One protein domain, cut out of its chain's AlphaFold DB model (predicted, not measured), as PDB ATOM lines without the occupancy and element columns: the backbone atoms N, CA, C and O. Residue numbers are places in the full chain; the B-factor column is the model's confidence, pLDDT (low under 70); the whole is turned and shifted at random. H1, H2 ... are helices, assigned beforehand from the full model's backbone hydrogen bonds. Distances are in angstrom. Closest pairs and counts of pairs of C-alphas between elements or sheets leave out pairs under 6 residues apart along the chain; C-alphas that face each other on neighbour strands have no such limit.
ATOM      1  N   GLY A 426      96.771 264.987 301.258       76.56
ATOM      2  CA  GLY A 426      98.033 264.608 301.885       76.56
ATOM      3  C   GLY A 426      97.887 264.148 303.340       76.56
ATOM      4  O   GLY A 426      98.524 263.170 303.727       76.56
ATOM      5  N   HIS A 427      97.014 264.771 304.139       76.25
ATOM      6  CA  HIS A 427      96.778 264.328 305.521       76.25
ATOM      7  C   HIS A 427      96.111 262.951 305.580       76.25
ATOM      8  O   HIS A 427      96.560 262.076 306.318       76.25
ATOM      9  N   THR A 428      95.095 262.728 304.750       81.75
ATOM     10  CA  THR A 428      94.390 261.447 304.652       81.75
ATOM     11  C   THR A 428      95.296 260.344 304.094       81.75
ATOM     12  O   THR A 428      95.317 259.237 304.632       81.75
ATOM     13  N   ARG A 429      96.128 260.651 303.086       85.12
ATOM     14  CA  ARG A 429      97.121 259.706 302.544       85.12
ATOM     15  C   ARG A 429      98.129 259.267 303.595       85.12
ATOM     16  O   ARG A 429      98.510 258.109 303.604       85.12
ATOM     17  N   LYS A 430      98.524 260.145 304.520       82.38
ATOM     18  CA  LYS A 430      99.450 259.778 305.601       82.38
ATOM     19  C   LYS A 430      98.872 258.746 306.563       82.38
ATOM     20  O   LYS A 430      99.618 257.885 307.017       82.38
ATOM     21  N   ILE A 431      97.575 258.824 306.877       86.44
ATOM     22  CA  ILE A 431      96.910 257.800 307.702       86.44
ATOM     23  C   ILE A 431      96.968 256.458 306.970       86.44
ATOM     24  O   ILE A 431      97.409 255.466 307.543       86.44
ATOM     25  N   ASN A 432      96.623 256.474 305.682       90.12
ATOM     26  CA  ASN A 432      96.654 255.301 304.817       90.12
ATOM     27  C   ASN A 432      98.069 254.695 304.692       90.12
ATOM     28  O   ASN A 432      98.250 253.503 304.913       90.12
ATOM     29  N   ASN A 433      99.102 255.511 304.444       88.81
ATOM     30  CA  ASN A 433     100.502 255.065 304.402       88.81
ATOM     31  C   ASN A 433     100.963 254.514 305.759       88.81
ATOM     32  O   ASN A 433     101.699 253.533 305.830       88.81
ATOM     33  N   PHE A 434     100.529 255.121 306.867       89.75
ATOM     34  CA  PHE A 434     100.855 254.611 308.195       89.75
ATOM     35  C   PHE A 434     100.246 253.223 308.441       89.75
ATOM     36  O   PHE A 434     100.925 252.361 309.008       89.75
ATOM     37  N   HIS A 435      99.005 252.986 308.009       91.31
ATOM     38  CA  HIS A 435      98.395 251.654 308.044       91.31
ATOM     39  C   HIS A 435      99.154 250.680 307.146       91.31
ATOM     40  O   HIS A 435      99.516 249.606 307.621       91.31
ATOM     41  N   TRP A 436      99.503 251.096 305.926       93.06
ATOM     42  CA  TRP A 436     100.274 250.298 304.971       93.06
ATOM     43  C   TRP A 436     101.581 249.785 305.572       93.06
ATOM     44  O   TRP A 436     101.799 248.578 305.649       93.06
ATOM     45  N   HIS A 437     102.418 250.685 306.092       91.94
ATOM     46  CA  HIS A 437     103.690 250.303 306.708       91.94
ATOM     47  C   HIS A 437     103.509 249.462 307.971       91.94
ATOM     48  O   HIS A 437     104.336 248.599 308.267       91.94
ATOM     49  N   SER A 438     102.433 249.692 308.725       94.00
ATOM     50  CA  SER A 438     102.145 248.883 309.909       94.00
ATOM     51  C   SER A 438     101.783 247.449 309.519       94.00
ATOM     52  O   SER A 438     102.312 246.519 310.117       94.00
ATOM     53  N   VAL A 439     100.950 247.260 308.491       95.06
ATOM     54  CA  VAL A 439     100.607 245.934 307.949       95.06
ATOM     55  C   VAL A 439     101.839 245.260 307.346       95.06
ATOM     56  O   VAL A 439     102.089 244.094 307.640       95.06
ATOM     57  N   GLN A 440     102.661 246.001 306.600       94.62
ATOM     58  CA  GLN A 440     103.927 245.496 306.063       94.62
ATOM     59  C   GLN A 440     104.839 244.968 307.179       94.62
ATOM     60  O   GLN A 440     105.371 243.869 307.075       94.62
ATOM     61  N   THR A 441     104.950 245.713 308.284       94.56
ATOM     62  CA  THR A 441     105.730 245.290 309.459       94.56
ATOM     63  C   THR A 441     105.184 243.988 310.052       94.56
ATOM     64  O   THR A 441     105.963 243.140 310.473       94.56
ATOM     65  N   VAL A 442     103.858 243.794 310.089       96.19
ATOM     66  CA  VAL A 442     103.262 242.530 310.559       96.19
ATOM     67  C   VAL A 442     103.659 241.368 309.652       96.19
ATOM     68  O   VAL A 442     104.076 240.331 310.160       96.19
ATOM     69  N   VAL A 443     103.566 241.546 308.331       96.00
ATOM     70  CA  VAL A 443     103.952 240.520 307.347       96.00
ATOM     71  C   VAL A 443     105.434 240.164 307.489       96.00
ATOM     72  O   VAL A 443     105.778 238.989 307.561       96.00
ATOM     73  N   GLU A 444     106.310 241.163 307.602       94.62
ATOM     74  CA  GLU A 444     107.750 240.956 307.791       94.62
ATOM     75  C   GLU A 444     108.067 240.218 309.099       94.62
ATOM     76  O   GLU A 444     108.886 239.300 309.095       94.62
ATOM     77  N   LEU A 445     107.389 240.566 310.200       94.56
ATOM     78  CA  LEU A 445     107.556 239.875 311.479       94.56
ATOM     79  C   LEU A 445     107.100 238.416 311.401       94.56
ATOM     80  O   LEU A 445     107.811 237.550 311.902       94.56
ATOM     81  N   LEU A 446     105.966 238.134 310.751       94.12
ATOM     82  CA  LEU A 446     105.461 236.769 310.579       94.12
ATOM     83  C   LEU A 446     106.409 235.900 309.743       94.12
ATOM     84  O   LEU A 446     106.679 234.772 310.135       94.12
ATOM     85  N   ILE A 447     106.957 236.434 308.646       93.69
ATOM     86  CA  ILE A 447     107.951 235.728 307.814       93.69
ATOM     87  C   ILE A 447     109.246 235.480 308.601       93.69
ATOM     88  O   ILE A 447     109.916 234.475 308.398       93.69
ATOM     89  N   SER A 448     109.610 236.389 309.509       90.19
ATOM     90  CA  SER A 448     110.843 236.273 310.295       90.19
ATOM     91  C   SER A 448     110.783 235.272 311.451       90.19
ATOM     92  O   SER A 448     111.804 235.094 312.101       90.19
ATOM     93  N   CYS A 449     109.623 234.665 311.746       87.19
ATOM     94  CA  CYS A 449     109.428 233.770 312.899       87.19
ATOM     95  C   CYS A 449     109.908 232.324 312.683       87.19
ATOM     96  O   CYS A 449     109.838 231.512 313.601       87.19
ATOM     97  N   ASP A 450     110.401 232.021 311.492       71.31
ATOM     98  CA  ASP A 450     110.852 230.708 311.056       71.31
ATOM     99  C   ASP A 450     112.268 230.407 311.607       71.31
ATOM    100  O   ASP A 450     113.209 231.156 311.337       71.31
ATOM    101  N   ASP A 451     112.415 229.368 312.439       68.56
ATOM    102  CA  ASP A 451     113.631 228.986 313.208       68.56
ATOM    103  C   ASP A 451     114.072 229.931 314.343       68.56
ATOM    104  O   ASP A 451     115.255 230.073 314.678       68.56
ATOM    105  N   VAL A 452     113.114 230.590 314.982       72.31
ATOM    106  CA  VAL A 452     113.414 231.606 315.985       72.31
ATOM    107  C   VAL A 452     113.430 231.049 317.412       72.31
ATOM    108  O   VAL A 452     112.460 230.458 317.867       72.31
ATOM    109  N   ALA A 453     114.510 231.321 318.157       85.75
ATOM    110  CA  ALA A 453     114.584 231.047 319.595       85.75
ATOM    111  C   ALA A 453     113.413 231.699 320.358       85.75
ATOM    112  O   ALA A 453     113.061 232.848 320.077       85.75
ATOM    113  N   ASP A 454     112.877 231.013 321.375       89.69
ATOM    114  CA  ASP A 454     111.695 231.433 322.154       89.69
ATOM    115  C   ASP A 454     111.726 232.906 322.604       89.69
ATOM    116  O   ASP A 454     110.702 233.591 322.633       89.69
ATOM    117  N   GLU A 455     112.914 233.434 322.917       90.56
ATOM    118  CA  GLU A 455     113.105 234.827 323.325       90.56
ATOM    119  C   GLU A 455     112.748 235.833 322.213       90.56
ATOM    120  O   GLU A 455     112.086 236.846 322.462       90.56
ATOM    121  N   LEU A 456     113.150 235.562 320.969       90.44
ATOM    122  CA  LEU A 456     112.849 236.434 319.835       90.44
ATOM    123  C   LEU A 456     111.382 236.271 319.399       90.44
ATOM    124  O   LEU A 456     110.752 237.271 319.050       90.44
ATOM    125  N   LEU A 457     110.789 235.078 319.538       92.50
ATOM    126  CA  LEU A 457     109.345 234.876 319.356       92.50
ATOM    127  C   LEU A 457     108.537 235.714 320.361       92.50
ATOM    128  O   LEU A 457     107.642 236.470 319.970       92.50
ATOM    129  N   ALA A 458     108.898 235.667 321.648       93.88
ATOM    130  CA  ALA A 458     108.274 236.482 322.692       93.88
ATOM    131  C   ALA A 458     108.409 237.990 322.405       93.88
ATOM    132  O   ALA A 458     107.452 238.755 322.574       93.88
ATOM    133  N   LYS A 459     109.571 238.423 321.903       94.75
ATOM    134  CA  LYS A 459     109.805 239.810 321.477       94.75
ATOM    135  C   LYS A 459     108.937 240.209 320.278       94.75
ATOM    136  O   LYS A 459     108.394 241.319 320.269       94.75
ATOM    137  N   ASN A 460     108.772 239.335 319.287       94.31
ATOM    138  CA  ASN A 460     107.910 239.579 318.127       94.31
ATOM    139  C   ASN A 460     106.443 239.702 318.554       94.31
ATOM    140  O   ASN A 460     105.771 240.663 318.176       94.31
ATOM    141  N   ILE A 461     105.976 238.813 319.435       95.50
ATOM    142  CA  ILE A 461     104.640 238.875 320.040       95.50
ATOM    143  C   ILE A 461     104.420 240.213 320.761       95.50
ATOM    144  O   ILE A 461     103.425 240.898 320.513       95.50
ATOM    145  N   GLN A 462     105.362 240.623 321.616       96.00
ATOM    146  CA  GLN A 462     105.280 241.902 322.327       96.00
ATOM    147  C   GLN A 462     105.261 243.091 321.354       96.00
ATOM    148  O   GLN A 462     104.520 244.058 321.554       96.00
ATOM    149  N   THR A 463     106.059 243.017 320.286       95.06
ATOM    150  CA  THR A 463     106.120 244.047 319.245       95.06
ATOM    151  C   THR A 463     104.774 244.185 318.542       95.06
ATOM    152  O   THR A 463     104.278 245.307 318.424       95.06
ATOM    153  N   LEU A 464     104.135 243.077 318.161       96.19
ATOM    154  CA  LEU A 464     102.812 243.057 317.533       96.19
ATOM    155  C   LEU A 464     101.711 243.607 318.459       96.19
ATOM    156  O   LEU A 464     100.947 244.485 318.049       96.19
ATOM    157  N   ASP A 465     101.673 243.188 319.729       94.69
ATOM    158  CA  ASP A 465     100.720 243.715 320.721       94.69
ATOM    159  C   ASP A 465     100.903 245.243 320.913       94.69
ATOM    160  O   ASP A 465      99.931 246.015 320.969       94.69
ATOM    161  N   SER A 466     102.157 245.717 320.934       94.81
ATOM    162  CA  SER A 466     102.475 247.150 320.998       94.81
ATOM    163  C   SER A 466     102.063 247.901 319.725       94.81
ATOM    164  O   SER A 466     101.563 249.028 319.806       94.81
ATOM    165  N   LEU A 467     102.223 247.272 318.556       94.19
ATOM    166  CA  LEU A 467     101.897 247.842 317.254       94.19
ATOM    167  C   LEU A 467     100.387 248.042 317.118       94.19
ATOM    168  O   LEU A 467      99.966 249.124 316.722       94.19
ATOM    169  N   SER A 468      99.571 247.075 317.550       94.81
ATOM    170  CA  SER A 468      98.105 247.212 317.600       94.81
ATOM    171  C   SER A 468      97.674 248.454 318.397       94.81
ATOM    172  O   SER A 468      96.948 249.321 317.898       94.81
ATOM    173  N   SER A 469      98.217 248.611 319.609       93.25
ATOM    174  CA  SER A 469      97.946 249.775 320.468       93.25
ATOM    175  C   SER A 469      98.441 251.089 319.851       93.25
ATOM    176  O   SER A 469      97.792 252.132 319.979       93.25
ATOM    177  N   LYS A 470      99.594 251.055 319.172       91.94
ATOM    178  CA  LYS A 470     100.178 252.203 318.470       91.94
ATOM    179  C   LYS A 470      99.314 252.629 317.285       91.94
ATOM    180  O   LYS A 470      99.111 253.832 317.120       91.94
ATOM    181  N   ILE A 471      98.786 251.679 316.506       90.25
ATOM    182  CA  ILE A 471      97.880 251.952 315.385       90.25
ATOM    183  C   ILE A 471      96.636 252.669 315.894       90.25
ATOM    184  O   ILE A 471      96.331 253.746 315.387       90.25
ATOM    185  N   LEU A 472      95.977 252.149 316.936       89.81
ATOM    186  CA  LEU A 472      94.779 252.776 317.504       89.81
ATOM    187  C   LEU A 472      95.052 254.201 317.991       89.81
ATOM    188  O   LEU A 472      94.370 255.132 317.572       89.81
ATOM    189  N   ARG A 473      96.077 254.401 318.831       86.50
ATOM    190  CA  ARG A 473      96.380 255.730 319.397       86.50
ATOM    191  C   ARG A 473      96.777 256.743 318.326       86.50
ATOM    192  O   ARG A 473      96.279 257.865 318.329       86.50
ATOM    193  N   LYS A 474      97.684 256.365 317.419       83.81
ATOM    194  CA  LYS A 474      98.204 257.282 316.398       83.81
ATOM    195  C   LYS A 474      97.148 257.587 315.338       83.81
ATOM    196  O   LYS A 474      97.014 258.744 314.955       83.81
ATOM    197  N   SER A 475      96.371 256.588 314.919       81.06
ATOM    198  CA  SER A 475      95.298 256.801 313.945       81.06
ATOM    199  C   SER A 475      94.150 257.609 314.534       81.06
ATOM    200  O   SER A 475      93.667 258.495 313.849       81.06
ATOM    201  N   ALA A 476      93.768 257.390 315.799       77.00
ATOM    202  CA  ALA A 476      92.760 258.216 316.469       77.00
ATOM    203  C   ALA A 476      93.198 259.686 316.562       77.00
ATOM    204  O   ALA A 476      92.421 260.580 316.244       77.00
ATOM    205  N   SER A 477      94.465 259.945 316.909       76.50
ATOM    206  CA  SER A 477      95.014 261.307 316.925       76.50
ATOM    207  C   SER A 477      95.037 261.948 315.530       76.50
ATOM    208  O   SER A 477      94.682 263.114 315.377       76.50
ATOM    209  N   MET A 478      95.409 261.198 314.487       74.06
ATOM    210  CA  MET A 478      95.370 261.701 313.106       74.06
ATOM    211  C   MET A 478      93.936 261.888 312.588       74.06
ATOM    212  O   MET A 478      93.668 262.807 311.811       74.06
ATOM    213  N   GLN A 479      93.006 261.039 313.023       74.56
ATOM    214  CA  GLN A 479      91.590 261.134 312.702       74.56
ATOM    215  C   GLN A 479      90.972 262.374 313.340       74.56
ATOM    216  O   GLN A 479      90.265 263.085 312.644       74.56
ATOM    217  N   GLU A 480      91.251 262.661 314.613       73.75
ATOM    218  CA  GLU A 480      90.768 263.866 315.300       73.75
ATOM    219  C   GLU A 480      91.151 265.125 314.515       73.75
ATOM    220  O   GLU A 480      90.283 265.910 314.137       73.75
ATOM    221  N   ILE A 481      92.426 265.218 314.130       66.62
ATOM    222  CA  ILE A 481      92.938 266.286 313.270       66.62
ATOM    223  C   ILE A 481      92.134 266.366 311.961       66.62
ATOM    224  O   ILE A 481      91.701 267.445 311.562       66.62
ATOM    225  N   THR A 482      91.892 265.232 311.295       66.69
ATOM    226  CA  THR A 482      91.207 265.216 309.990       66.69
ATOM    227  C   THR A 482      89.694 265.461 310.081       66.69
ATOM    228  O   THR A 482      89.113 266.081 309.194       66.69
ATOM    229  N   VAL A 483      89.043 265.037 311.163       68.44
ATOM    230  CA  VAL A 483      87.633 265.329 311.452       68.44
ATOM    231  C   VAL A 483      87.451 266.815 311.740       68.44
ATOM    232  O   VAL A 483      86.464 267.404 311.299       68.44
ATOM    233  N   ASP A 484      88.397 267.440 312.433       66.75
ATOM    234  CA  ASP A 484      88.376 268.885 312.648       66.75
ATOM    235  C   ASP A 484      88.563 269.644 311.324       66.75
ATOM    236  O   ASP A 484      87.790 270.560 311.037       66.75
ATOM    237  N   PHE A 485      89.463 269.180 310.445       62.44
ATOM    238  CA  PHE A 485      89.566 269.657 309.055       62.44
ATOM    239  C   PHE A 485      88.239 269.533 308.282       62.44
ATOM    240  O   PHE A 485      87.823 270.457 307.577       62.44
ATOM    241  N   GLU A 486      87.533 268.413 308.434       64.62
ATOM    242  CA  GLU A 486      86.258 268.166 307.760       64.62
ATOM    243  C   GLU A 486      85.130 269.073 308.276       64.62
ATOM    244  O   GLU A 486      84.395 269.665 307.479       64.62
ATOM    245  N   LYS A 487      84.992 269.209 309.602       67.38
ATOM    246  CA  LYS A 487      84.003 270.098 310.233       67.38
ATOM    247  C   LYS A 487      84.208 271.542 309.785       67.38
ATOM    248  O   LYS A 487      83.241 272.217 309.420       67.38
ATOM    249  N   ASP A 488      85.457 271.988 309.758       57.66
ATOM    250  CA  ASP A 488      85.831 273.340 309.352       57.66
ATOM    251  C   ASP A 488      85.523 273.604 307.876       57.66
ATOM    252  O   ASP A 488      85.056 274.688 307.502       57.66
ATOM    253  N   ALA A 489      85.690 272.595 307.025       59.34
ATOM    254  CA  ALA A 489      85.341 272.703 305.621       59.34
ATOM    255  C   ALA A 489      83.846 272.557 305.317       59.34
ATOM    256  O   ALA A 489      83.349 273.162 304.365       59.34
ATOM    257  N   ALA A 490      83.096 271.805 306.124       61.81
ATOM    258  CA  ALA A 490      81.640 271.743 306.013       61.81
ATOM    259  C   ALA A 490      81.006 273.118 306.286       61.81
ATOM    260  O   ALA A 490      80.100 273.539 305.564       61.81
ATOM    261  N   ARG A 491      81.559 273.886 307.240       61.38
ATOM    262  CA  ARG A 491      81.181 275.295 307.483       61.38
ATOM    263  C   ARG A 491      81.440 276.202 306.276       61.38
ATOM    264  O   ARG A 491      80.850 277.274 306.174       61.38
ATOM    265  N   LEU A 492      82.292 275.766 305.349       52.84
ATOM    266  CA  LEU A 492      82.702 276.507 304.158       52.84
ATOM    267  C   LEU A 492      81.935 276.172 302.892       52.84
ATOM    268  O   LEU A 492      82.264 276.706 301.834       52.84
ATOM    269  N   GLN A 493      80.869 275.375 302.974       56.56
ATOM    270  CA  GLN A 493      80.056 275.033 301.805       56.56
ATOM    271  C   GLN A 493      79.560 276.249 301.000       56.56
ATOM    272  O   GLN A 493      79.264 276.107 299.813       56.56
ATOM    273  N   LYS A 494      79.495 277.444 301.602       59.53
ATOM    274  CA  LYS A 494      79.084 278.683 300.923       59.53
ATOM    275  C   LYS A 494      80.202 279.385 300.134       59.53
ATOM    276  O   LYS A 494      79.884 280.170 299.250       59.53
ATOM    277  N   MET A 495      81.482 279.102 300.392       54.53
ATOM    278  CA  MET A 495      82.612 279.707 299.672       54.53
ATOM    279  C   MET A 495      83.167 278.716 298.643       54.53
ATOM    280  O   MET A 495      83.791 277.718 298.996       54.53
ATOM    281  N   THR A 496      82.924 278.971 297.356       53.91
ATOM    282  CA  THR A 496      83.191 278.032 296.246       53.91
ATOM    283  C   THR A 496      84.648 277.572 296.140       53.91
ATOM    284  O   THR A 496      84.878 276.428 295.758       53.91
ATOM    285  N   CYS A 497      85.615 278.404 296.530       53.50
ATOM    286  CA  CYS A 497      87.049 278.100 296.487       53.50
ATOM    287  C   CYS A 497      87.587 277.316 297.700       53.50
ATOM    288  O   CYS A 497      88.682 276.769 297.618       53.50
ATOM    289  N   PHE A 498      86.833 277.222 298.801       53.00
ATOM    290  CA  PHE A 498      87.275 276.558 300.038       53.00
ATOM    291  C   PHE A 498      86.469 275.299 300.384       53.00
ATOM    292  O   PHE A 498      86.594 274.758 301.483       53.00
ATOM    293  N   LYS A 499      85.643 274.807 299.453       63.16
ATOM    294  CA  LYS A 499      84.921 273.544 299.632       63.16
ATOM    295  C   LYS A 499      85.924 272.396 299.765       63.16
ATOM    296  O   LYS A 499      86.743 272.166 298.870       63.16
ATOM    297  N   VAL A 500      85.841 271.633 300.857       66.81
ATOM    298  CA  VAL A 500      86.452 270.299 300.866       66.81
ATOM    299  C   VAL A 500      85.764 269.468 299.802       66.81
ATOM    300  O   VAL A 500      84.542 269.507 299.655       66.81
ATOM    301  N   ASP A 501      86.582 268.764 299.023       71.75
ATOM    302  CA  ASP A 501      86.047 267.858 298.027       71.75
ATOM    303  C   ASP A 501      85.311 266.747 298.799       71.75
ATOM    304  O   ASP A 501      85.934 266.092 299.643       71.75
ATOM    305  N   PRO A 502      83.998 266.548 298.577       80.00
ATOM    306  CA  PRO A 502      83.218 265.540 299.293       80.00
ATOM    307  C   PRO A 502      83.813 264.133 299.153       80.00
ATOM    308  O   PRO A 502      83.585 263.285 300.015       80.00
ATOM    309  N   ARG A 503      84.619 263.891 298.112       82.75
ATOM    310  CA  ARG A 503      85.358 262.644 297.926       82.75
ATOM    311  C   ARG A 503      86.450 262.459 298.983       82.75
ATOM    312  O   ARG A 503      86.586 261.353 299.480       82.75
ATOM    313  N   VAL A 504      87.159 263.513 299.409       81.69
ATOM    314  CA  VAL A 504      88.158 263.412 300.502       81.69
ATOM    315  C   VAL A 504      87.483 263.007 301.803       81.69
ATOM    316  O   VAL A 504      87.973 262.125 302.497       81.69
ATOM    317  N   LYS A 505      86.330 263.613 302.109       81.19
ATOM    318  CA  LYS A 505      85.520 263.251 303.278       81.19
ATOM    319  C   LYS A 505      85.085 261.786 303.222       81.19
ATOM    320  O   LYS A 505      85.171 261.076 304.219       81.19
ATOM    321  N   MET A 506      84.623 261.337 302.058       85.81
ATOM    322  CA  MET A 506      84.236 259.945 301.861       85.81
ATOM    323  C   MET A 506      85.421 259.006 302.108       85.81
ATOM    324  O   MET A 506      85.284 258.074 302.893       85.81
ATOM    325  N   GLU A 507      86.581 259.278 301.507       88.00
ATOM    326  CA  GLU A 507      87.788 258.460 301.685       88.00
ATOM    327  C   GLU A 507      88.301 258.479 303.128       88.00
ATOM    328  O   GLU A 507      88.655 257.433 303.664       88.00
ATOM    329  N   LEU A 508      88.258 259.625 303.810       84.81
ATOM    330  CA  LEU A 508      88.582 259.704 305.232       84.81
ATOM    331  C   LEU A 508      87.662 258.816 306.074       84.81
ATOM    332  O   LEU A 508      88.131 258.118 306.974       84.81
ATOM    333  N   GLY A 509      86.360 258.834 305.786       83.88
ATOM    334  CA  GLY A 509      85.389 257.970 306.448       83.88
ATOM    335  C   GLY A 509      85.672 256.486 306.214       83.88
ATOM    336  O   GLY A 509      85.504 255.691 307.135       83.88
ATOM    337  N   LYS A 510      86.146 256.109 305.017       90.12
ATOM    338  CA  LYS A 510      86.566 254.733 304.717       90.12
ATOM    339  C   LYS A 510      87.799 254.341 305.537       90.12
ATOM    340  O   LYS A 510      87.662 253.477 306.393       90.12
ATOM    341  N   ILE A 511      88.889 255.103 305.419       87.81
ATOM    342  CA  ILE A 511      90.151 254.878 306.150       87.81
ATOM    343  C   ILE A 511      89.942 254.841 307.668       87.81
ATOM    344  O   ILE A 511      90.584 254.079 308.386       87.81
ATOM    345  N   THR A 512      89.021 255.656 308.184       85.38
ATOM    346  CA  THR A 512      88.663 255.657 309.609       85.38
ATOM    347  C   THR A 512      88.112 254.306 310.064       85.38
ATOM    348  O   THR A 512      88.422 253.855 311.165       85.38
ATOM    349  N   ARG A 513      87.295 253.645 309.236       87.38
ATOM    350  CA  ARG A 513      86.781 252.301 309.544       87.38
ATOM    351  C   ARG A 513      87.916 251.279 309.524       87.38
ATOM    352  O   ARG A 513      87.957 250.408 310.393       87.38
ATOM    353  N   ASP A 514      88.875 251.462 308.623       90.88
ATOM    354  CA  ASP A 514      90.016 250.560 308.467       90.88
ATOM    355  C   ASP A 514      90.989 250.630 309.644       90.88
ATOM    356  O   ASP A 514      91.696 249.660 309.886       90.88
ATOM    357  N   ILE A 515      90.973 251.699 310.457       90.81
ATOM    358  CA  ILE A 515      91.770 251.800 311.697       90.81
ATOM    359  C   ILE A 515      91.575 250.562 312.580       90.81
ATOM    360  O   ILE A 515      92.544 250.015 313.116       90.81
ATOM    361  N   TYR A 516      90.328 250.118 312.746       92.19
ATOM    362  CA  TYR A 516      90.018 248.977 313.600       92.19
ATOM    363  C   TYR A 516      90.540 247.678 312.994       92.19
ATOM    364  O   TYR A 516      91.157 246.887 313.709       92.19
ATOM    365  N   VAL A 517      90.379 247.499 311.683       93.19
ATOM    366  CA  VAL A 517      90.855 246.306 310.974       93.19
ATOM    367  C   VAL A 517      92.388 246.262 310.946       93.19
ATOM    368  O   VAL A 517      92.986 245.255 311.319       93.19
ATOM    369  N   ALA A 518      93.043 247.382 310.642       92.75
ATOM    370  CA  ALA A 518      94.495 247.528 310.683       92.75
ATOM    371  C   ALA A 518      95.065 247.284 312.090       92.75
ATOM    372  O   ALA A 518      96.152 246.732 312.224       92.75
ATOM    373  N   SER A 519      94.338 247.650 313.154       94.81
ATOM    374  CA  SER A 519      94.736 247.334 314.534       94.81
ATOM    375  C   SER A 519      94.479 245.878 314.935       94.81
ATOM    376  O   SER A 519      95.158 245.355 315.824       94.81
ATOM    377  N   PHE A 520      93.509 245.222 314.293       95.81
ATOM    378  CA  PHE A 520      93.146 243.832 314.546       95.81
ATOM    379  C   PHE A 520      94.201 242.869 313.997       95.81
ATOM    380  O   PHE A 520      94.595 241.953 314.714       95.81
ATOM    381  N   VAL A 521      94.728 243.122 312.795       97.00
ATOM    382  CA  VAL A 521      95.770 242.301 312.146       97.00
ATOM    383  C   VAL A 521      96.967 241.971 313.057       97.00
ATOM    384  O   VAL A 521      97.214 240.787 313.282       97.00
ATOM    385  N   PRO A 522      97.689 242.943 313.653       97.06
ATOM    386  CA  PRO A 522      98.808 242.635 314.544       97.06
ATOM    387  C   PRO A 522      98.376 241.854 315.791       97.06
ATOM    388  O   PRO A 522      99.126 241.018 316.283       97.06
ATOM    389  N   ARG A 523      97.157 242.077 316.297       96.56
ATOM    390  CA  ARG A 523      96.638 241.352 317.465       96.56
ATOM    391  C   ARG A 523      96.309 239.896 317.132       96.56
ATOM    392  O   ARG A 523      96.580 239.013 317.945       96.56
ATOM    393  N   LEU A 524      95.742 239.641 315.953       96.25
ATOM    394  CA  LEU A 524      95.494 238.289 315.456       96.25
ATOM    395  C   LEU A 524      96.817 237.562 315.180       96.25
ATOM    396  O   LEU A 524      96.993 236.440 315.642       96.25
ATOM    397  N   ALA A 525      97.782 238.235 314.549       96.50
ATOM    398  CA  ALA A 525      99.136 237.717 314.356       96.50
ATOM    399  C   ALA A 525      99.801 237.338 315.695       96.50
ATOM    400  O   ALA A 525     100.314 236.233 315.840       96.50
ATOM    401  N   ALA A 526      99.710 238.195 316.719       96.50
ATOM    402  CA  ALA A 526     100.224 237.890 318.054       96.50
ATOM    403  C   ALA A 526      99.517 236.685 318.705       96.50
ATOM    404  O   ALA A 526     100.158 235.910 319.410       96.50
ATOM    405  N   LYS A 527      98.204 236.513 318.487       95.38
ATOM    406  CA  LYS A 527      97.440 235.346 318.966       95.38
ATOM    407  C   LYS A 527      97.898 234.057 318.279       95.38
ATOM    408  O   LYS A 527      98.013 233.039 318.951       95.38
ATOM    409  N   ILE A 528      98.160 234.103 316.972       93.94
ATOM    410  CA  ILE A 528      98.674 232.965 316.196       93.94
ATOM    411  C   ILE A 528     100.051 232.556 316.725       93.94
ATOM    412  O   ILE A 528     100.231 231.398 317.078       93.94
ATOM    413  N   LEU A 529     100.966 233.513 316.909       93.75
ATOM    414  CA  LEU A 529     102.312 233.244 317.429       93.75
ATOM    415  C   LEU A 529     102.343 232.723 318.880       93.75
ATOM    416  O   LEU A 529     103.322 232.106 319.278       93.75
ATOM    417  N   LYS A 530     101.293 232.956 319.681       94.12
ATOM    418  CA  LYS A 530     101.167 232.410 321.049       94.12
ATOM    419  C   LYS A 530     100.746 230.933 321.077       94.12
ATOM    420  O   LYS A 530     100.843 230.317 322.134       94.12
ATOM    421  N   GLY A 531     100.218 230.387 319.979       91.62
ATOM    422  CA  GLY A 531      99.753 229.001 319.911       91.62
ATOM    423  C   GLY A 531     100.776 228.098 319.232       91.62
ATOM    424  O   GLY A 531     100.992 228.237 318.033       91.62
ATOM    425  N   GLU A 532     101.348 227.139 319.963       86.62
ATOM    426  CA  GLU A 532     102.359 226.202 319.433       86.62
ATOM    427  C   GLU A 532     101.876 225.454 318.180       86.62
ATOM    428  O   GLU A 532     102.573 225.425 317.170       86.62
ATOM    429  N   SER A 533     100.639 224.937 318.189       84.50
ATOM    430  CA  SER A 533     100.040 224.239 317.037       84.50
ATOM    431  C   SER A 533      99.887 225.123 315.796       84.50
ATOM    432  O   SER A 533      99.860 224.627 314.675       84.50
ATOM    433  N   ARG A 534      99.775 226.438 315.994       82.25
ATOM    434  CA  ARG A 534      99.571 227.431 314.934       82.25
ATOM    435  C   ARG A 534     100.892 227.965 314.404       82.25
ATOM    436  O   ARG A 534     100.941 228.418 313.268       82.25
ATOM    437  N   LEU A 535     101.950 227.898 315.212       84.81
ATOM    438  CA  LEU A 535     103.306 228.248 314.804       84.81
ATOM    439  C   LEU A 535     103.824 227.289 313.727       84.81
ATOM    440  O   LEU A 535     104.449 227.744 312.777       84.81
ATOM    441  N   LEU A 536     103.476 225.998 313.820       84.75
ATOM    442  CA  LEU A 536     103.815 224.979 312.814       84.75
ATOM    443  C   LEU A 536     103.302 225.331 311.408       84.75
ATOM    444  O   LEU A 536     103.841 224.888 310.404       84.75
ATOM    445  N   LEU A 537     102.270 226.171 311.308       80.44
ATOM    446  CA  LEU A 537     101.752 226.616 310.015       80.44
ATOM    447  C   LEU A 537     102.597 227.699 309.356       80.44
ATOM    448  O   LEU A 537     102.430 227.958 308.167       80.44
ATOM    449  N   LEU A 538     103.478 228.330 310.123       85.12
ATOM    450  CA  LEU A 538     104.453 229.309 309.662       85.12
ATOM    451  C   LEU A 538     105.833 228.664 309.457       85.12
ATOM    452  O   LEU A 538     106.828 229.377 309.483       85.12
ATOM    453  N   GLU A 539     105.894 227.339 309.293       88.06
ATOM    454  CA  GLU A 539     107.127 226.624 308.955       88.06
ATOM    455  C   GLU A 539     107.704 227.075 307.611       88.06
ATOM    456  O   GLU A 539     106.969 227.311 306.640       88.06
ATOM    457  N   LYS A 540     109.039 227.078 307.537       86.75
ATOM    458  CA  LYS A 540     109.805 227.360 306.328       86.75
ATOM    459  C   LYS A 540     109.277 226.636 305.112       86.75
ATOM    460  O   LYS A 540     109.197 225.409 305.080       86.75
ATOM    461  N   ASN A 541     109.042 227.392 304.046       86.62
ATOM    462  CA  ASN A 541     108.511 226.884 302.777       86.62
ATOM    463  C   ASN A 541     107.096 226.283 302.878       86.62
ATOM    464  O   ASN A 541     106.610 225.714 301.900       86.62
ATOM    465  N   GLY A 542     106.419 226.416 304.022       88.25
ATOM    466  CA  GLY A 542     105.012 226.084 304.164       88.25
ATOM    467  C   GLY A 542     104.138 227.000 303.309       88.25
ATOM    468  O   GLY A 542     104.506 228.133 302.978       88.25
ATOM    469  N   HIS A 543     102.940 226.524 302.965       89.44
ATOM    470  CA  HIS A 543     102.008 227.254 302.097       89.44
ATOM    471  C   HIS A 543     101.678 228.667 302.609       89.44
ATOM    472  O   HIS A 543     101.549 229.598 301.815       89.44
ATOM    473  N   VAL A 544     101.572 228.846 303.929       90.69
ATOM    474  CA  VAL A 544     101.289 230.150 304.550       90.69
ATOM    475  C   VAL A 544     102.476 231.099 304.403       90.69
ATOM    476  O   VAL A 544     102.279 232.263 304.059       90.69
ATOM    477  N   GLN A 545     103.705 230.626 304.619       91.88
ATOM    478  CA  GLN A 545     104.897 231.466 304.511       91.88
ATOM    479  C   GLN A 545     105.167 231.872 303.063       91.88
ATOM    480  O   GLN A 545     105.396 233.051 302.808       91.88
ATOM    481  N   GLN A 546     105.017 230.946 302.108       92.50
ATOM    482  CA  GLN A 546     105.069 231.270 300.680       92.50
ATOM    483  C   GLN A 546     104.041 232.355 300.328       92.50
ATOM    484  O   GLN A 546     104.356 233.323 299.638       92.50
ATOM    485  N   ARG A 547     102.821 232.243 300.864       92.75
ATOM    486  CA  ARG A 547     101.775 233.241 300.643       92.75
ATOM    487  C   ARG A 547     102.103 234.598 301.270       92.75
ATOM    488  O   ARG A 547     101.838 235.631 300.658       92.75
ATOM    489  N   LEU A 548     102.681 234.620 302.469       93.75
ATOM    490  CA  LEU A 548     103.150 235.853 303.105       93.75
ATOM    491  C   LEU A 548     104.295 236.497 302.314       93.75
ATOM    492  O   LEU A 548     104.320 237.720 302.181       93.75
ATOM    493  N   GLU A 549     105.212 235.707 301.757       93.62
ATOM    494  CA  GLU A 549     106.283 236.203 300.887       93.62
ATOM    495  C   GLU A 549     105.744 236.793 299.581       93.62
ATOM    496  O   GLU A 549     106.192 237.866 299.178       93.62
ATOM    497  N   GLU A 550     104.739 236.166 298.962       92.12
ATOM    498  CA  GLU A 550     104.023 236.737 297.814       92.12
ATOM    499  C   GLU A 550     103.386 238.085 298.168       92.12
ATOM    500  O   GLU A 550     103.544 239.054 297.428       92.12
ATOM    501  N   ILE A 551     102.710 238.171 299.321       92.06
ATOM    502  CA  ILE A 551     102.121 239.420 299.821       92.06
ATOM    503  C   ILE A 551     103.212 240.473 300.047       92.06
ATOM    504  O   ILE A 551     103.059 241.619 299.632       92.06
ATOM    505  N   ARG A 552     104.334 240.108 300.675       93.56
ATOM    506  CA  ARG A 552     105.463 241.018 300.901       93.56
ATOM    507  C   ARG A 552     106.042 241.527 299.580       93.56
ATOM    508  O   ARG A 552     106.318 242.719 299.464       93.56
ATOM    509  N   ALA A 553     106.224 240.643 298.600       90.56
ATOM    510  CA  ALA A 553     106.719 240.997 297.275       90.56
ATOM    511  C   ALA A 553     105.744 241.931 296.544       90.56
ATOM    512  O   ALA A 553     106.175 242.921 295.956       90.56
ATOM    513  N   ASP A 554     104.438 241.674 296.641       87.06
ATOM    514  CA  ASP A 554     103.391 242.549 296.109       87.06
ATOM    515  C   ASP A 554     103.423 243.939 296.771       87.06
ATOM    516  O   ASP A 554     103.431 244.967 296.092       87.06
ATOM    517  N   MET A 555     103.546 244.002 298.100       88.69
ATOM    518  CA  MET A 555     103.679 245.277 298.810       88.69
ATOM    519  C   MET A 555     104.953 246.048 298.414       88.69
ATOM    520  O   MET A 555     104.926 247.279 298.358       88.69
ATOM    521  N   ALA A 556     106.057 245.351 298.130       86.38
ATOM    522  CA  ALA A 556     107.340 245.962 297.779       86.38
ATOM    523  C   ALA A 556     107.415 246.449 296.321       86.38
ATOM    524  O   ALA A 556     107.919 247.543 296.074       86.38
ATOM    525  N   ASN A 557     106.926 245.655 295.363       77.25
ATOM    526  CA  ASN A 557     107.071 245.935 293.928       77.25
ATOM    527  C   ASN A 557     106.148 247.060 293.448       77.25
ATOM    528  O   ASN A 557     106.542 247.915 292.657       77.25
ATOM    529  N   ASP A 558     104.920 247.058 293.950       65.06
ATOM    530  CA  ASP A 558     103.828 247.878 293.431       65.06
ATOM    531  C   ASP A 558     103.578 249.131 294.296       65.06
ATOM    532  O   ASP A 558     102.947 250.116 293.874       65.06
ATOM    533  N   GLY A 559     104.098 249.098 295.528       72.75
ATOM    534  CA  GLY A 559     103.841 250.085 296.563       72.75
ATOM    535  C   GLY A 559     102.344 250.307 296.795       72.75
ATOM    536  O   GLY A 559     101.473 249.530 296.387       72.75
ATOM    537  N   ILE A 560     102.022 251.442 297.413       70.38
ATOM    538  CA  ILE A 560     100.632 251.869 297.618       70.38
ATOM    539  C   ILE A 560     100.018 252.501 296.350       70.38
ATOM    540  O   ILE A 560      98.874 252.951 296.354       70.38
ATOM    541  N   THR A 561     100.781 252.590 295.253       63.97
ATOM    542  CA  THR A 561     100.405 253.301 294.017       63.97
ATOM    543  C   THR A 561      99.926 252.413 292.876       63.97
ATOM    544  O   THR A 561      99.419 252.954 291.888       63.97
ATOM    545  N   ALA A 562     100.088 251.095 292.969       68.50
ATOM    546  CA  ALA A 562      99.662 250.200 291.907       68.50
ATOM    547  C   ALA A 562      98.140 250.144 291.754       68.50
ATOM    548  O   ALA A 562      97.376 250.200 292.716       68.50
ATOM    549  N   THR A 563      97.719 250.025 290.499       57.19
ATOM    550  CA  THR A 563      96.320 249.896 290.069       57.19
ATOM    551  C   THR A 563      95.935 248.445 289.777       57.19
ATOM    552  O   THR A 563      94.795 248.190 289.396       57.19
ATOM    553  N   SER A 564      96.866 247.495 289.939       52.84
ATOM    554  CA  SER A 564      96.632 246.091 289.606       52.84
ATOM    555  C   SER A 564      95.649 245.455 290.587       52.84
ATOM    556  O   SER A 564      95.852 245.459 291.800       52.84
ATOM    557  N   GLN A 565      94.556 244.935 290.032       54.69
ATOM    558  CA  GLN A 565      93.339 244.550 290.744       54.69
ATOM    559  C   GLN A 565      93.181 243.028 290.883       54.69
ATOM    560  O   GLN A 565      92.083 242.536 291.114       54.69
ATOM    561  N   THR A 566      94.247 242.247 290.715       54.50
ATOM    562  CA  THR A 566      94.122 240.787 290.605       54.50
ATOM    563  C   THR A 566      95.085 240.053 291.515       54.50
ATOM    564  O   THR A 566      96.015 239.398 291.053       54.50
ATOM    565  N   ILE A 567      94.811 240.083 292.818       55.81
ATOM    566  CA  ILE A 567      95.218 238.966 293.668       55.81
ATOM    567  C   ILE A 567      94.030 237.999 293.694       55.81
ATOM    568  O   ILE A 567      92.991 238.305 294.270       55.81
ATOM    569  N   LYS A 568      94.171 236.866 292.993       58.50
ATOM    570  CA  LYS A 568      93.137 235.825 292.849       58.50
ATOM    571  C   LYS A 568      92.539 235.445 294.214       58.50
ATOM    572  O   LYS A 568      93.276 235.176 295.159       58.50
ATOM    573  N   GLU A 569      91.209 235.408 294.274       59.03
ATOM    574  CA  GLU A 569      90.392 235.387 295.502       59.03
ATOM    575  C   GLU A 569      90.353 234.059 296.278       59.03
ATOM    576  O   GLU A 569      89.766 234.016 297.349       59.03
ATOM    577  N   ASN A 570      90.997 232.984 295.823       65.19
ATOM    578  CA  ASN A 570      90.796 231.662 296.429       65.19
ATOM    579  C   ASN A 570      92.094 231.075 296.991       65.19
ATOM    580  O   ASN A 570      92.578 230.056 296.498       65.19
ATOM    581  N   PHE A 571      92.671 231.716 298.013       67.44
ATOM    582  CA  PHE A 571      93.653 231.037 298.859       67.44
ATOM    583  C   PHE A 571      92.902 230.267 299.948       67.44
ATOM    584  O   PHE A 571      92.281 230.867 300.820       67.44
ATOM    585  N   HIS A 572      92.951 228.941 299.874       74.44
ATOM    586  CA  HIS A 572      92.515 228.053 300.943       74.44
ATOM    587  C   HIS A 572      93.677 227.141 301.298       74.44
ATOM    588  O   HIS A 572      94.203 226.450 300.423       74.44
ATOM    589  N   ILE A 573      94.055 227.112 302.576       72.06
ATOM    590  CA  ILE A 573      95.020 226.132 303.079       72.06
ATOM    591  C   ILE A 573      94.419 224.738 302.850       72.06
ATOM    592  O   ILE A 573      93.251 224.558 303.193       72.06
ATOM    593  N   PRO A 574      95.119 223.754 302.264       76.81
ATOM    594  CA  PRO A 574      94.593 222.399 302.097       76.81
ATOM    595  C   PRO A 574      94.139 221.791 303.433       76.81
ATOM    596  O   PRO A 574      94.776 221.961 304.468       76.81
ATOM    597  N   SER A 575      93.020 221.057 303.442       70.38
ATOM    598  CA  SER A 575      92.486 220.450 304.675       70.38
ATOM    599  C   SER A 575      93.352 219.331 305.253       70.38
ATOM    600  O   SER A 575      93.101 218.903 306.373       70.38
ATOM    601  N   SER A 576      94.323 218.837 304.485       70.19
ATOM    602  CA  SER A 576      95.255 217.777 304.875       70.19
ATOM    603  C   SER A 576      96.339 218.235 305.844       70.19
ATOM    604  O   SER A 576      96.906 217.398 306.538       70.19
ATOM    605  N   ASP A 577      96.621 219.535 305.904       65.94
ATOM    606  CA  ASP A 577      97.876 220.024 306.483       65.94
ATOM    607  C   ASP A 577      97.751 220.342 307.981       65.94
ATOM    608  O   ASP A 577      98.700 220.819 308.596       65.94
ATOM    609  N   LEU A 578      96.581 220.086 308.590       63.28
ATOM    610  CA  LEU A 578      96.244 220.601 309.917       63.28
ATOM    611  C   LEU A 578      95.407 219.662 310.799       63.28
ATOM    612  O   LEU A 578      94.297 219.292 310.411       63.28
ATOM    613  N   PRO A 579      95.860 219.367 312.034       62.81
ATOM    614  CA  PRO A 579      95.055 218.661 313.032       62.81
ATOM    615  C   PRO A 579      94.067 219.571 313.792       62.81
ATOM    616  O   PRO A 579      93.081 219.070 314.327       62.81
ATOM    617  N   ASP A 580      94.302 220.890 313.840       79.44
ATOM    618  CA  ASP A 580      93.478 221.860 314.578       79.44
ATOM    619  C   ASP A 580      92.721 222.805 313.628       79.44
ATOM    620  O   ASP A 580      93.307 223.641 312.934       79.44
ATOM    621  N   ARG A 581      91.389 222.675 313.612       83.31
ATOM    622  CA  ARG A 581      90.490 223.480 312.775       83.31
ATOM    623  C   ARG A 581      90.522 224.964 313.150       83.31
ATOM    624  O   ARG A 581      90.479 225.803 312.258       83.31
ATOM    625  N   GLU A 582      90.630 225.296 314.438       83.25
ATOM    626  CA  GLU A 582      90.598 226.696 314.882       83.25
ATOM    627  C   GLU A 582      91.860 227.459 314.466       83.25
ATOM    628  O   GLU A 582      91.794 228.637 314.118       83.25
ATOM    629  N   GLY A 583      93.019 226.789 314.485       83.94
ATOM    630  CA  GLY A 583      94.274 227.355 313.992       83.94
ATOM    631  C   GLY A 583      94.211 227.711 312.507       83.94
ATOM    632  O   GLY A 583      94.667 228.786 312.119       83.94
ATOM    633  N   ARG A 584      93.581 226.848 311.699       85.69
ATOM    634  CA  ARG A 584      93.351 227.088 310.268       85.69
ATOM    635  C   ARG A 584      92.501 228.327 310.026       85.69
ATOM    636  O   ARG A 584      92.905 229.200 309.265       85.69
ATOM    637  N   ASP A 585      91.360 228.403 310.708       89.31
ATOM    638  CA  ASP A 585      90.394 229.487 310.538       89.31
ATOM    639  C   ASP A 585      91.012 230.844 310.928       89.31
ATOM    640  O   ASP A 585      90.802 231.841 310.236       89.31
ATOM    641  N   ASP A 586      91.834 230.888 311.987       91.56
ATOM    642  CA  ASP A 586      92.543 232.105 312.402       91.56
ATOM    643  C   ASP A 586      93.597 232.558 311.361       91.56
ATOM    644  O   ASP A 586      93.742 233.763 311.135       91.56
ATOM    645  N   ILE A 587      94.325 231.636 310.711       91.19
ATOM    646  CA  ILE A 587      95.313 231.987 309.669       91.19
ATOM    647  C   ILE A 587      94.637 232.400 308.365       91.19
ATOM    648  O   ILE A 587      95.021 233.420 307.790       91.19
ATOM    649  N   ASP A 588      93.629 231.654 307.914       90.19
ATOM    650  CA  ASP A 588      92.850 232.020 306.729       90.19
ATOM    651  C   ASP A 588      92.241 233.416 306.925       90.19
ATOM    652  O   ASP A 588      92.379 234.290 306.063       90.19
ATOM    653  N   LEU A 589      91.669 233.685 308.107       93.12
ATOM    654  CA  LEU A 589      91.166 235.007 308.466       93.12
ATOM    655  C   LEU A 589      92.267 236.075 308.428       93.12
ATOM    656  O   LEU A 589      92.029 237.165 307.903       93.12
ATOM    657  N   LEU A 590      93.462 235.799 308.962       95.06
ATOM    658  CA  LEU A 590      94.584 236.742 308.946       95.06
ATOM    659  C   LEU A 590      94.995 237.100 307.512       95.06
ATOM    660  O   LEU A 590      95.083 238.285 307.186       95.06
ATOM    661  N   LEU A 591      95.230 236.097 306.662       94.06
ATOM    662  CA  LEU A 591      95.678 236.292 305.283       94.06
ATOM    663  C   LEU A 591      94.631 237.042 304.454       94.06
ATOM    664  O   LEU A 591      94.970 238.016 303.777       94.06
ATOM    665  N   LEU A 592      93.358 236.649 304.562       92.44
ATOM    666  CA  LEU A 592      92.250 237.335 303.894       92.44
ATOM    667  C   LEU A 592      92.124 238.786 304.367       92.44
ATOM    668  O   LEU A 592      91.942 239.687 303.549       92.44
ATOM    669  N   THR A 593      92.283 239.037 305.671       94.00
ATOM    670  CA  THR A 593      92.218 240.397 306.229       94.00
ATOM    671  C   THR A 593      93.374 241.268 305.733       94.00
ATOM    672  O   THR A 593      93.153 242.425 305.377       94.00
ATOM    673  N   ILE A 594      94.601 240.734 305.679       94.81
ATOM    674  CA  ILE A 594      95.773 241.451 305.149       94.81
ATOM    675  C   ILE A 594      95.566 241.788 303.669       94.81
ATOM    676  O   ILE A 594      95.760 242.934 303.267       94.81
ATOM    677  N   GLN A 595      95.126 240.817 302.869       92.31
ATOM    678  CA  GLN A 595      94.901 240.997 301.436       92.31
ATOM    679  C   GLN A 595      93.777 242.007 301.147       92.31
ATOM    680  O   GLN A 595      93.919 242.868 300.272       92.31
ATOM    681  N   TRP A 596      92.687 241.950 301.917       92.62
ATOM    682  CA  TRP A 596      91.606 242.933 301.856       92.62
ATOM    683  C   TRP A 596      92.110 244.343 302.198       92.62
ATOM    684  O   TRP A 596      91.908 245.267 301.412       92.62
ATOM    685  N   LEU A 597      92.851 244.503 303.304       93.19
ATOM    686  CA  LEU A 597      93.420 245.795 303.707       93.19
ATOM    687  C   LEU A 597      94.357 246.376 302.644       93.19
ATOM    688  O   LEU A 597      94.279 247.562 302.348       93.19
ATOM    689  N   ILE A 598      95.241 245.564 302.056       92.25
ATOM    690  CA  ILE A 598      96.143 246.003 300.977       92.25
ATOM    691  C   ILE A 598      95.340 246.549 299.792       92.25
ATOM    692  O   ILE A 598      95.675 247.606 299.248       92.25
ATOM    693  N   THR A 599      94.260 245.859 299.425       90.75
ATOM    694  CA  THR A 599      93.378 246.251 298.320       90.75
ATOM    695  C   THR A 599      92.669 247.576 298.609       90.75
ATOM    696  O   THR A 599      92.727 248.490 297.782       90.75
ATOM    697  N   GLU A 600      92.066 247.725 299.792       92.94
ATOM    698  CA  GLU A 600      91.418 248.977 300.211       92.94
ATOM    699  C   GLU A 600      92.425 250.131 300.286       92.94
ATOM    700  O   GLU A 600      92.197 251.188 299.700       92.94
ATOM    701  N   MET A 601      93.599 249.926 300.896       92.94
ATOM    702  CA  MET A 601      94.630 250.963 301.012       92.94
ATOM    703  C   MET A 601      95.130 251.450 299.642       92.94
ATOM    704  O   MET A 601      95.314 252.659 299.451       92.94
ATOM    705  N   ARG A 602      95.306 250.556 298.658       91.06
ATOM    706  CA  ARG A 602      95.605 250.942 297.264       91.06
ATOM    707  C   ARG A 602      94.448 251.722 296.641       91.06
ATOM    708  O   ARG A 602      94.677 252.770 296.030       91.06
ATOM    709  N   GLY A 603      93.212 251.268 296.849       89.94
ATOM    710  CA  GLY A 603      91.997 251.952 296.403       89.94
ATOM    711  C   GLY A 603      91.897 253.384 296.936       89.94
ATOM    712  O   GLY A 603      91.724 254.329 296.158       89.94
ATOM    713  N   HIS A 604      92.102 253.570 298.241       91.69
ATOM    714  CA  HIS A 604      92.111 254.880 298.891       91.69
ATOM    715  C   HIS A 604      93.223 255.773 298.355       91.69
ATOM    716  O   HIS A 604      92.977 256.935 298.023       91.69
ATOM    717  N   ASN A 605      94.446 255.255 298.218       89.06
ATOM    718  CA  ASN A 605      95.548 256.054 297.696       89.06
ATOM    719  C   ASN A 605      95.308 256.477 296.238       89.06
ATOM    720  O   ASN A 605      95.538 257.638 295.891       89.06
ATOM    721  N   GLY A 606      94.775 255.579 295.403       88.38
ATOM    722  CA  GLY A 606      94.356 255.883 294.037       88.38
ATOM    723  C   GLY A 606      93.306 256.996 293.990       88.38
ATOM    724  O   GLY A 606      93.495 257.999 293.293       88.38
ATOM    725  N   ALA A 607      92.247 256.884 294.796       88.69
ATOM    726  CA  ALA A 607      91.198 257.899 294.894       88.69
ATOM    727  C   ALA A 607      91.761 259.255 295.356       88.69
ATOM    728  O   ALA A 607      91.526 260.290 294.724       88.69
ATOM    729  N   LEU A 608      92.581 259.257 296.410       87.38
ATOM    730  CA  LEU A 608      93.220 260.459 296.942       87.38
ATOM    731  C   LEU A 608      94.199 261.083 295.939       87.38
ATOM    732  O   LEU A 608      94.315 262.312 295.903       87.38
ATOM    733  N   LYS A 609      94.897 260.284 295.119       85.44
ATOM    734  CA  LYS A 609      95.774 260.753 294.029       85.44
ATOM    735  C   LYS A 609      94.992 261.532 292.983       85.44
ATOM    736  O   LYS A 609      95.353 262.673 292.698       85.44
ATOM    737  N   VAL A 610      93.890 260.965 292.496       85.50
ATOM    738  CA  VAL A 610      92.994 261.617 291.527       85.50
ATOM    739  C   VAL A 610      92.452 262.938 292.079       85.50
ATOM    740  O   VAL A 610      92.463 263.953 291.380       85.50
ATOM    741  N   ILE A 611      92.048 262.964 293.353       82.81
ATOM    742  CA  ILE A 611      91.559 264.189 294.001       82.81
ATOM    743  C   ILE A 611      92.650 265.272 294.064       82.81
ATOM    744  O   ILE A 611      92.388 266.440 293.772       82.81
ATOM    745  N   GLY A 612      93.887 264.894 294.408       76.31
ATOM    746  CA  GLY A 612      95.014 265.830 294.475       76.31
ATOM    747  C   GLY A 612      95.366 266.449 293.117       76.31
ATOM    748  O   GLY A 612      95.566 267.660 293.028       76.31
ATOM    749  N   VAL A 613      95.379 265.642 292.049       74.81
ATOM    750  CA  VAL A 613      95.679 266.106 290.680       74.81
ATOM    751  C   VAL A 613      94.626 267.102 290.189       74.81
ATOM    752  O   VAL A 613      94.978 268.167 289.678       74.81
ATOM    753  N   ASN A 614      93.340 266.818 290.420       67.94
ATOM    754  CA  ASN A 614      92.249 267.710 290.019       67.94
ATOM    755  C   ASN A 614      92.324 269.086 290.699       67.94
ATOM    756  O   ASN A 614      91.964 270.091 290.089       67.94
ATOM    757  N   ARG A 615      92.840 269.168 291.934       62.81
ATOM    758  CA  ARG A 615      93.063 270.460 292.603       62.81
ATOM    759  C   ARG A 615      94.229 271.233 292.005       62.81
ATOM    760  O   ARG A 615      94.056 272.412 291.701       62.81
ATOM    761  N   CYS A 616      95.382 270.597 291.796       54.41
ATOM    762  CA  CYS A 616      96.525 271.262 291.162       54.41
ATOM    763  C   CYS A 616      96.168 271.810 289.773       54.41
ATOM    764  O   CYS A 616      96.562 272.930 289.454       54.41
ATOM    765  N   GLY A 617      95.348 271.091 288.997       50.06
ATOM    766  CA  GLY A 617      94.850 271.563 287.702       50.06
ATOM    767  C   GLY A 617      93.963 272.812 287.787       50.06
ATOM    768  O   GLY A 617      94.060 273.690 286.933       50.06
ATOM    769  N   ILE A 618      93.140 272.955 288.834       55.34
ATOM    770  CA  ILE A 618      92.325 274.167 289.052       55.34
ATOM    771  C   ILE A 618      93.219 275.370 289.391       55.34
ATOM    772  O   ILE A 618      93.000 276.453 288.850       55.34
ATOM    773  N   TYR A 619      94.257 275.188 290.215       49.38
ATOM    774  CA  TYR A 619      95.210 276.260 290.538       49.38
ATOM    775  C   TYR A 619      96.105 276.634 289.347       49.38
ATOM    776  O   TYR A 619      96.329 277.818 289.096       49.38
ATOM    777  N   GLN A 620      96.561 275.651 288.563       44.06
ATOM    778  CA  GLN A 620      97.318 275.900 287.333       44.06
ATOM    779  C   GLN A 620      96.471 276.604 286.271       44.06
ATOM    780  O   GLN A 620      96.959 277.532 285.636       44.06
ATOM    781  N   ASN A 621      95.188 276.255 286.125       44.47
ATOM    782  CA  ASN A 621      94.280 276.974 285.228       44.47
ATOM    783  C   ASN A 621      93.966 278.397 285.711       44.47
ATOM    784  O   ASN A 621      93.753 279.279 284.880       44.47
ATOM    785  N   PHE A 622      93.972 278.654 287.023       45.34
ATOM    786  CA  PHE A 622      93.847 280.011 287.565       45.34
ATOM    787  C   PHE A 622      95.084 280.875 287.266       45.34
ATOM    788  O   PHE A 622      94.939 282.054 286.948       45.34
ATOM    789  N   ASN A 623      96.286 280.286 287.297       38.84
ATOM    790  CA  ASN A 623      97.518 280.968 286.891       38.84
ATOM    791  C   ASN A 623      97.614 281.148 285.365       38.84
ATOM    792  O   ASN A 623      97.930 282.244 284.915       38.84
ATOM    793  N   ASN A 624      97.257 280.135 284.568       36.91
ATOM    794  CA  ASN A 624      97.309 280.207 283.101       36.91
ATOM    795  C   ASN A 624      96.264 281.156 282.494       36.91
ATOM    796  O   ASN A 624      96.514 281.764 281.455       36.91
ATOM    797  N   LYS A 625      95.101 281.331 283.139       42.19
ATOM    798  CA  LYS A 625      94.120 282.347 282.723       42.19
ATOM    799  C   LYS A 625      94.524 283.776 283.094       42.19
ATOM    800  O   LYS A 625      93.983 284.701 282.507       42.19
ATOM    801  N   ARG A 626      95.463 283.974 284.029       44.12
ATOM    802  CA  ARG A 626      96.024 285.301 284.340       44.12
ATOM    803  C   ARG A 626      97.173 285.694 283.416       44.12
ATOM    804  O   ARG A 626      97.314 286.872 283.124       44.12
ATOM    805  N   THR A 627      97.959 284.738 282.928       39.66
ATOM    806  CA  THR A 627      99.036 285.000 281.956       39.66
ATOM    807  C   THR A 627      98.552 285.165 280.517       39.66
ATOM    808  O   THR A 627      99.343 285.522 279.659       39.66
ATOM    809  N   THR A 628      97.267 284.934 280.237       39.78
ATOM    810  CA  THR A 628      96.654 285.163 278.913       39.78
ATOM    811  C   THR A 628      95.763 286.410 278.862       39.78
ATOM    812  O   THR A 628      95.119 286.655 277.845       39.78
TER     813      THR A 628
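What this domain is: This is residues 426 to 628 of the 630 residues of the protein "Hypothetical protein" of Skeletonema marinoi (UniProt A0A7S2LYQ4). The long helix H6 runs through a rod-shaped bundle with H1, H2, H3 and H5; residues 619 to 628 stick out at one end, and short H4 caps the other. The 203 printed residues include six named helices, H1 to H6 in chain order: all helix. The whole is loose, radius of gyration of the C-alphas 20.5 A, spanning 71 by 31 by 25 A.

How they stand to each other: Start at H6, residues 581 to 626, which touches H3, residues 502 to 529, closest at C-alphas 604 and 507, 6.3 A. H2, residues 454 to 490, forms a helical hairpin with H3, closest at C-alphas 468 and 519, 4.6 A. H1, residues 426 to 447, touches H5, residues 543 to 561, closest at C-alphas 447 and 545, 6.2 A. H4, residues 532 to 538, touches H5 only at the corner; 0 of 3 O i to N i+4 pairs but 3 of 4 O i to N i+3 pairs are within hydrogen-bond range.

Where its parts are: Find C-alpha 581 at (90.490, 223.480, 312.775); H6 runs 68.3 A to C-alpha 626 at (96.024, 285.301, 284.340).

The domain as a whole: The printed part has no cut; the links H2 to H3 and H5 to H6 are long. Look for pLDDT under 70 in 51 residues, among them 614 to 628.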